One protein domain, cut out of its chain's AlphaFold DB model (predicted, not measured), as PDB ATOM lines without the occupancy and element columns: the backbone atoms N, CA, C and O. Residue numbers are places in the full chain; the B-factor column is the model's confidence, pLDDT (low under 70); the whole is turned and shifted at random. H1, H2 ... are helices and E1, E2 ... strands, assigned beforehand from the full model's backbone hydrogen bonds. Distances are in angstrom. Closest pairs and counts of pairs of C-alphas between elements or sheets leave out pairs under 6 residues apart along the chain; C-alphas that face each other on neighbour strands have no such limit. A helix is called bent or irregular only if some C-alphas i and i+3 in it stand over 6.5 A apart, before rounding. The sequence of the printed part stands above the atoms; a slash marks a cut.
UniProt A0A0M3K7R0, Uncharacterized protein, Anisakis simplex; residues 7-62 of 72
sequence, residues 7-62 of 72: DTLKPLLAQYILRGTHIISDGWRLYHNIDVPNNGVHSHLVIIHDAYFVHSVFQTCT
ATOM      1  N   ASP A   7     246.505 247.037 337.799       76.94
ATOM      2  CA  ASP A   7     247.484 246.057 338.273       76.94
ATOM      3  C   ASP A   7     247.088 245.409 339.601       76.94
ATOM      4  O   ASP A   7     247.528 244.305 339.904       76.94
ATOM      5  N   THR A   8     246.190 246.036 340.362       79.06
ATOM      6  CA  THR A   8     245.620 245.437 341.570       79.06
ATOM      7  C   THR A   8     244.424 244.535 341.248       79.06
ATOM      8  O   THR A   8     244.209 243.533 341.925       79.06
ATOM      9  N   LEU A   9     243.637 244.855 340.213       79.56
ATOM     10  CA  LEU A   9     242.429 244.096 339.863       79.56
ATOM     11  C   LEU A   9     242.745 242.814 339.077       79.56
ATOM     12  O   LEU A   9     242.205 241.755 339.391       79.56
ATOM     13  N   LYS A  10     243.643 242.882 338.086       79.94
ATOM     14  CA  LYS A  10     244.052 241.733 337.252       79.94
ATOM     15  C   LYS A  10     244.400 240.454 338.039       79.94
ATOM     16  O   LYS A  10     243.852 239.403 337.682       79.94
ATOM     17  N   PRO A  11     245.254 240.494 339.086       84.25
ATOM     18  CA  PRO A  11     245.604 239.292 339.842       84.25
ATOM     19  C   PRO A  11     244.423 238.741 340.648       84.25
ATOM     20  O   PRO A  11     244.278 237.527 340.748       84.25
ATOM     21  N   LEU A  12     243.537 239.603 341.162       84.00
ATOM     22  CA  LEU A  12     242.340 239.168 341.887       84.00
ATOM     23  C   LEU A  12     241.347 238.462 340.961       84.00
ATOM     24  O   LEU A  12     240.796 237.428 341.331       84.00
ATOM     25  N   LEU A  13     241.160 238.976 339.740       85.12
ATOM     26  CA  LEU A  13     240.328 238.304 338.743       85.12
ATOM     27  C   LEU A  13     240.896 236.924 338.393       85.12
ATOM     28  O   LEU A  13     240.156 235.950 338.413       85.12
ATOM     29  N   ALA A  14     242.210 236.821 338.170       84.25
ATOM     30  CA  ALA A  14     242.858 235.541 337.876       84.25
ATOM     31  C   ALA A  14     242.745 234.523 339.024       84.25
ATOM     32  O   ALA A  14     242.657 233.324 338.773       84.25
ATOM     33  N   GLN A  15     242.787 234.995 340.273       89.00
ATOM     34  CA  GLN A  15     242.763 234.138 341.456       89.00
ATOM     35  C   GLN A  15     241.358 233.623 341.783       89.00
ATOM     36  O   GLN A  15     241.213 232.470 342.185       89.00
ATOM     37  N   TYR A  16     240.339 234.477 341.656       88.12
ATOM     38  CA  TYR A  16     239.012 234.203 342.211       88.12
ATOM     39  C   TYR A  16     237.917 234.015 341.165       88.12
ATOM     40  O   TYR A  16     236.861 233.481 341.501       88.12
ATOM     41  N   ILE A  17     238.132 234.435 339.915       84.00
ATOM     42  CA  ILE A  17     237.129 234.323 338.857       84.00
ATOM     43  C   ILE A  17     237.518 233.229 337.867       84.00
ATOM     44  O   ILE A  17     238.657 233.116 337.414       84.00
ATOM     45  N   LEU A  18     236.532 232.416 337.495       86.25
ATOM     46  CA  LEU A  18     236.727 231.351 336.526       86.25
ATOM     47  C   LEU A  18     237.089 231.918 335.143       86.25
ATOM     48  O   LEU A  18     236.513 232.898 334.662       86.25
ATOM     49  N   ARG A  19     238.034 231.262 334.468       83.38
ATOM     50  CA  ARG A  19     238.452 231.585 333.093       83.38
ATOM     51  C   ARG A  19     237.268 231.511 332.124       83.38
ATOM     52  O   ARG A  19     236.436 230.622 332.241       83.38
ATOM     53  N   GLY A  20     237.203 232.443 331.172       79.12
ATOM     54  CA  GLY A  20     236.100 232.557 330.210       79.12
ATOM     55  C   GLY A  20     234.843 233.258 330.740       79.12
ATOM     56  O   GLY A  20     233.911 233.471 329.974       79.12
ATOM     57  N   THR A  21     234.807 233.651 332.017       81.94
ATOM     58  CA  THR A  21     233.677 234.405 332.577       81.94
ATOM     59  C   THR A  21     233.599 235.810 331.981       81.94
ATOM     60  O   THR A  21     234.606 236.521 331.900       81.94
ATOM     61  N   HIS A  22     232.383 236.225 331.624       81.88
ATOM     62  CA  HIS A  22     232.053 237.613 331.326       81.88
ATOM     63  C   HIS A  22     231.745 238.346 332.632       81.88
ATOM     64  O   HIS A  22     230.749 238.063 333.297       81.88
ATOM     65  N   ILE A  23     232.623 239.263 333.023       81.00
ATOM     66  CA  ILE A  23     232.513 239.999 334.281       81.00
ATOM     67  C   ILE A  23     231.818 241.328 333.995       81.00
ATOM     68  O   ILE A  23     232.316 242.125 333.204       81.00
ATOM     69  N   ILE A  24     230.698 241.584 334.666       79.38
ATOM     70  CA  ILE A  24     230.035 242.891 334.677       79.38
ATOM     71  C   ILE A  24     230.129 243.417 336.103       79.38
ATOM     72  O   ILE A  24     229.616 242.786 337.022       79.38
ATOM     73  N   SER A  25     230.809 244.543 336.299       74.38
ATOM     74  CA  SER A  25     230.978 245.140 337.628       74.38
ATOM     75  C   SER A  25     230.497 246.580 337.653       74.38
ATOM     76  O   SER A  25     230.839 247.353 336.755       74.38
ATOM     77  N   ASP A  26     229.803 246.968 338.718       69.44
ATOM     78  CA  ASP A  26     229.688 248.367 339.097       69.44
ATOM     79  C   ASP A  26     231.020 248.814 339.701       69.44
ATOM     80  O   ASP A  26     231.583 248.178 340.592       69.44
ATOM     81  N   GLY A  27     231.623 249.857 339.139       69.19
ATOM     82  CA  GLY A  27     233.036 250.063 339.410       69.19
ATOM     83  C   GLY A  27     233.537 251.473 339.236       69.19
ATOM     84  O   GLY A  27     232.897 252.370 338.686       69.19
ATOM     85  N   TRP A  28     234.756 251.655 339.727       67.50
ATOM     86  CA  TRP A  28     235.500 252.884 339.550       67.50
ATOM     87  C   TRP A  28     235.810 253.096 338.075       67.50
ATOM     88  O   TRP A  28     236.224 252.169 337.380       67.50
ATOM     89  N   ARG A  29     235.722 254.353 337.627       67.06
ATOM     90  CA  ARG A  29     236.080 254.744 336.257       67.06
ATOM     91  C   ARG A  29     237.443 254.217 335.820       67.06
ATOM     92  O   ARG A  29     237.606 253.882 334.662       67.06
ATOM     93  N   LEU A  30     238.414 254.095 336.718       68.94
ATOM     94  CA  LEU A  30     239.749 253.591 336.379       68.94
ATOM     95  C   LEU A  30     239.753 252.162 335.811       68.94
ATOM     96  O   LEU A  30     240.674 251.814 335.080       68.94
ATOM     97  N   TYR A  31     238.717 251.366 336.075       71.19
ATOM     98  CA  TYR A  31     238.604 250.008 335.552       71.19
ATOM     99  C   TYR A  31     237.997 249.931 334.141       71.19
ATOM    100  O   TYR A  31     238.046 248.867 333.539       71.19
ATOM    101  N   HIS A  32     237.497 251.036 333.569       67.94
ATOM    102  CA  HIS A  32     236.912 251.031 332.213       67.94
ATOM    103  C   HIS A  32     237.908 250.748 331.085       67.94
ATOM    104  O   HIS A  32     237.490 250.448 329.982       67.94
ATOM    105  N   ASN A  33     239.213 250.851 331.347       66.94
ATOM    106  CA  ASN A  33     240.256 250.589 330.353       66.94
ATOM    107  C   ASN A  33     240.735 249.126 330.370       66.94
ATOM    108  O   ASN A  33     241.827 248.826 329.888       66.94
ATOM    109  N   ILE A  34     239.973 248.221 330.989       68.50
ATOM    110  CA  ILE A  34     240.336 246.811 331.157       68.50
ATOM    111  C   ILE A  34     239.341 245.927 330.395       68.50
ATOM    112  O   ILE A  34     238.839 244.964 330.947       68.50
ATOM    113  N   ASP A  35     239.050 246.218 329.128       60.91
ATOM    114  CA  ASP A  35     238.056 245.437 328.363       60.91
ATOM    115  C   ASP A  35     238.423 243.940 328.254       60.91
ATOM    116  O   ASP A  35     237.558 243.061 328.205       60.91
ATOM    117  N   VAL A  36     239.726 243.639 328.281       65.12
ATOM    118  CA  VAL A  36     240.280 242.276 328.234       65.12
ATOM    119  C   VAL A  36     241.392 242.100 329.279       65.12
ATOM    120  O   VAL A  36     242.584 242.219 328.968       65.12
ATOM    121  N   PRO A  37     241.043 241.818 330.549       67.25
ATOM    122  CA  PRO A  37     242.029 241.482 331.565       67.25
ATOM    123  C   PRO A  37     242.762 240.182 331.204       67.25
ATOM    124  O   PRO A  37     242.198 239.274 330.592       67.25
ATOM    125  N   ASN A  38     244.020 240.066 331.641       68.12
ATOM    126  CA  ASN A  38     244.811 238.830 331.558       68.12
ATOM    127  C   ASN A  38     244.885 238.234 330.137       68.12
ATOM    128  O   ASN A  38     244.573 237.062 329.942       68.12
ATOM    129  N   ASN A  39     245.273 239.039 329.140       72.88
ATOM    130  CA  ASN A  39     245.397 238.629 327.731       72.88
ATOM    131  C   ASN A  39     244.110 238.015 327.140       72.88
ATOM    132  O   ASN A  39     244.172 237.116 326.305       72.88
ATOM    133  N   GLY A  40     242.939 238.481 327.582       68.12
ATOM    134  CA  GLY A  40     241.653 238.016 327.062       68.12
ATOM    135  C   GLY A  40     241.130 236.725 327.684       68.12
ATOM    136  O   GLY A  40     240.207 236.118 327.151       68.12
ATOM    137  N   VAL A  41     241.679 236.300 328.828       74.19
ATOM    138  CA  VAL A  41     241.138 235.166 329.602       74.19
ATOM    139  C   VAL A  41     239.769 235.485 330.211       74.19
ATOM    140  O   VAL A  41     238.965 234.576 330.438       74.19
ATOM    141  N   HIS A  42     239.497 236.761 330.464       76.25
ATOM    142  CA  HIS A  42     238.188 237.263 330.859       76.25
ATOM    143  C   HIS A  42     237.791 238.387 329.908       76.25
ATOM    144  O   HIS A  42     238.660 239.048 329.335       76.25
ATOM    145  N   SER A  43     236.492 238.636 329.783       76.88
ATOM    146  CA  SER A  43     236.018 239.941 329.326       76.88
ATOM    147  C   SER A  43     235.500 240.697 330.535       76.88
ATOM    148  O   SER A  43     234.903 240.103 331.440       76.88
ATOM    149  N   HIS A  44     235.707 242.005 330.555       78.75
ATOM    150  CA  HIS A  44     235.281 242.822 331.678       78.75
ATOM    151  C   HIS A  44     234.583 244.077 331.177       78.75
ATOM    152  O   HIS A  44     235.122 244.822 330.370       78.75
ATOM    153  N   LEU A  45     233.355 244.274 331.649       77.19
ATOM    154  CA  LEU A  45     232.558 245.467 331.420       77.19
ATOM    155  C   LEU A  45     232.401 246.200 332.752       77.19
ATOM    156  O   LEU A  45     231.967 245.615 333.750       77.19
ATOM    157  N   VAL A  46     232.712 247.493 332.760       72.31
ATOM    158  CA  VAL A  46     232.557 248.336 333.946       72.31
ATOM    159  C   VAL A  46     231.420 249.321 333.749       72.31
ATOM    160  O   VAL A  46     231.466 250.176 332.867       72.31
ATOM    161  N   ILE A  47     230.427 249.237 334.628       68.69
ATOM    162  CA  ILE A  47     229.358 250.223 334.728       68.69
ATOM    163  C   ILE A  47     229.821 251.311 335.699       68.69
ATOM    164  O   ILE A  47     229.988 251.076 336.897       68.69
ATOM    165  N   ILE A  48     230.049 252.517 335.175       67.00
ATOM    166  CA  ILE A  48     230.432 253.684 335.974       67.00
ATOM    167  C   ILE A  48     229.174 254.493 336.277       67.00
ATOM    168  O   ILE A  48     228.757 255.334 335.479       67.00
ATOM    169  N   HIS A  49     228.592 254.274 337.453       62.31
ATOM    170  CA  HIS A  49     227.397 255.003 337.873       62.31
ATOM    171  C   HIS A  49     227.642 256.518 337.976       62.31
ATOM    172  O   HIS A  49     226.810 257.289 337.536       62.31
ATOM    173  N   ASP A  50     228.820 256.982 338.398       58.53
ATOM    174  CA  ASP A  50     229.131 258.425 338.483       58.53
ATOM    175  C   ASP A  50     228.898 259.212 337.167       58.53
ATOM    176  O   ASP A  50     228.533 260.385 337.198       58.53
ATOM    177  N   ALA A  51     229.054 258.573 336.002       56.88
ATOM    178  CA  ALA A  51     228.865 259.228 334.704       56.88
ATOM    179  C   ALA A  51     227.411 259.208 334.189       56.88
ATOM    180  O   ALA A  51     227.055 260.057 333.377       56.88
ATOM    181  N   TYR A  52     226.584 258.258 334.641       53.84
ATOM    182  CA  TYR A  52     225.258 257.990 334.057       53.84
ATOM    183  C   TYR A  52     224.142 257.782 335.091       53.84
ATOM    184  O   TYR A  52     223.015 257.449 334.729       53.84
ATOM    185  N   PHE A  53     224.427 257.958 336.379       55.34
ATOM    186  CA  PHE A  53     223.437 257.825 337.437       55.34
ATOM    187  C   PHE A  53     222.606 259.102 337.509       55.34
ATOM    188  O   PHE A  53     223.070 260.158 337.944       55.34
ATOM    189  N   VAL A  54     221.360 258.991 337.057       56.28
ATOM    190  CA  VAL A  54     220.340 260.014 337.261       56.28
ATOM    191  C   VAL A  54     219.800 259.829 338.671       56.28
ATOM    192  O   VAL A  54     219.145 258.830 338.971       56.28
ATOM    193  N   HIS A  55     220.081 260.780 339.561       51.84
ATOM    194  CA  HIS A  55     219.515 260.739 340.903       51.84
ATOM    195  C   HIS A  55     218.002 260.991 340.820       51.84
ATOM    196  O   HIS A  55     217.583 262.108 340.530       51.84
ATOM    197  N   SER A  56     217.167 259.987 341.096       58.34
ATOM    198  CA  SER A  56     215.706 260.065 340.892       58.34
ATOM    199  C   SER A  56     215.021 261.217 341.640       58.34
ATOM    200  O   SER A  56     214.032 261.757 341.157       58.34
ATOM    201  N   VAL A  57     215.567 261.632 342.787       57.44
ATOM    202  CA  VAL A  57     215.025 262.743 343.596       57.44
ATOM    203  C   VAL A  57     215.417 264.123 343.060       57.44
ATOM    204  O   VAL A  57     214.683 265.084 343.262       57.44
ATOM    205  N   PHE A  58     216.563 264.241 342.387       54.88
ATOM    206  CA  PHE A  58     217.112 265.542 341.987       54.88
ATOM    207  C   PHE A  58     217.187 265.724 340.471       54.88
ATOM    208  O   PHE A  58     217.493 266.820 340.025       54.88
ATOM    209  N   GLN A  59     216.933 264.670 339.681       54.94
ATOM    210  CA  GLN A  59     217.132 264.631 338.225       54.94
ATOM    211  C   GLN A  59     218.498 265.191 337.783       54.94
ATOM    212  O   GLN A  59     218.670 265.652 336.659       54.94
ATOM    213  N   THR A  60     219.494 265.157 338.668       49.72
ATOM    214  CA  THR A  60     220.835 265.667 338.405       49.72
ATOM    215  C   THR A  60     221.773 264.504 338.112       49.72
ATOM    216  O   THR A  60     221.853 263.533 338.868       49.72
ATOM    217  N   CYS A  61     222.479 264.600 336.985       50.47
ATOM    218  CA  CYS A  61     223.568 263.697 336.625       50.47
ATOM    219  C   CYS A  61     224.806 264.035 337.466       50.47
ATOM    220  O   CYS A  61     225.226 265.192 337.529       50.47
ATOM    221  N   THR A  62     225.426 263.028 338.081       49.78
ATOM    222  CA  THR A  62     226.530 263.206 339.041       49.78
ATOM    223  C   THR A  62     227.848 263.703 338.438       49.78
ATOM    224  O   THR A  62     228.726 264.128 339.189       49.78
TER     225      THR A  62
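This is residues 7 to 62 of the 72 residues of an uncharacterized protein of Anisakis simplex (UniProt A0A0M3K7R0). Look for a loose rod: two parallel strands, E1 and E2, lie side by side in its middle, with H1 near one end and a tail of H3 and a small paired turn, residues 54 to 55 with 60 to 61, at the other. The short helix H2 sits next to E2. The printed part has 56 residues, with three named helices and two named strands in the order H1, E1, H2, E2, H3, and the class is mixed. The radius of gyration of the C-alphas is 13.7 A, and the spans are 41 by 19 by 16 A.

Start at H1, residues 7 to 16, which touches no helix. Then find E1, residues 22 to 26, and its parallel neighbour E2, residues 43 to 47, at 20 degrees; N 23 and O 43 are 2.9 A apart and N 45 and O 23 are 2.8 A apart, within hydrogen-bond range. H2, residues 29 to 33, lies between them in the chain, and E1, H2 and E2 form a strand-helix-strand unit, two parallel neighbour strands with a helix between, whose crossover is right-handed. The closest C-alphas of H2 and E2 are those of His 32 and Val 46, 5.4 A apart. H3, residues 49 to 52, is apart from H1, and from H2 only just, at 8.2 A. Within hydrogen-bond range are 4 of 6 O i to N i+4 pairs in H1 and 0 of 1 in H2, where 1 of 2 O i to N i+3 pairs is; H3 is too short for an i+4 pair.

Find C-alpha 7 at (247.484, 246.057, 338.273); from there H1 runs 15.1 A to C-alpha 16. E1 begins at C-alpha 22, (232.053, 237.613, 331.326), and covers 13.5 A; E2 covers 13.4 A. H2, 8.3 A long, is only just irregular, with C-alphas 30 and 33 6.8 A apart. H3, 5.3 A long, ends at C-alpha 52, (225.258, 257.990, 334.057).

The C-alphas of Asn 39 and Val 57, the two farthest apart, are 41.9 A apart. The printed part has no cut and no long link. Its mean pLDDT is 70.4, and the model's confidence is under 70 in 29 residues, among them 47 to 62.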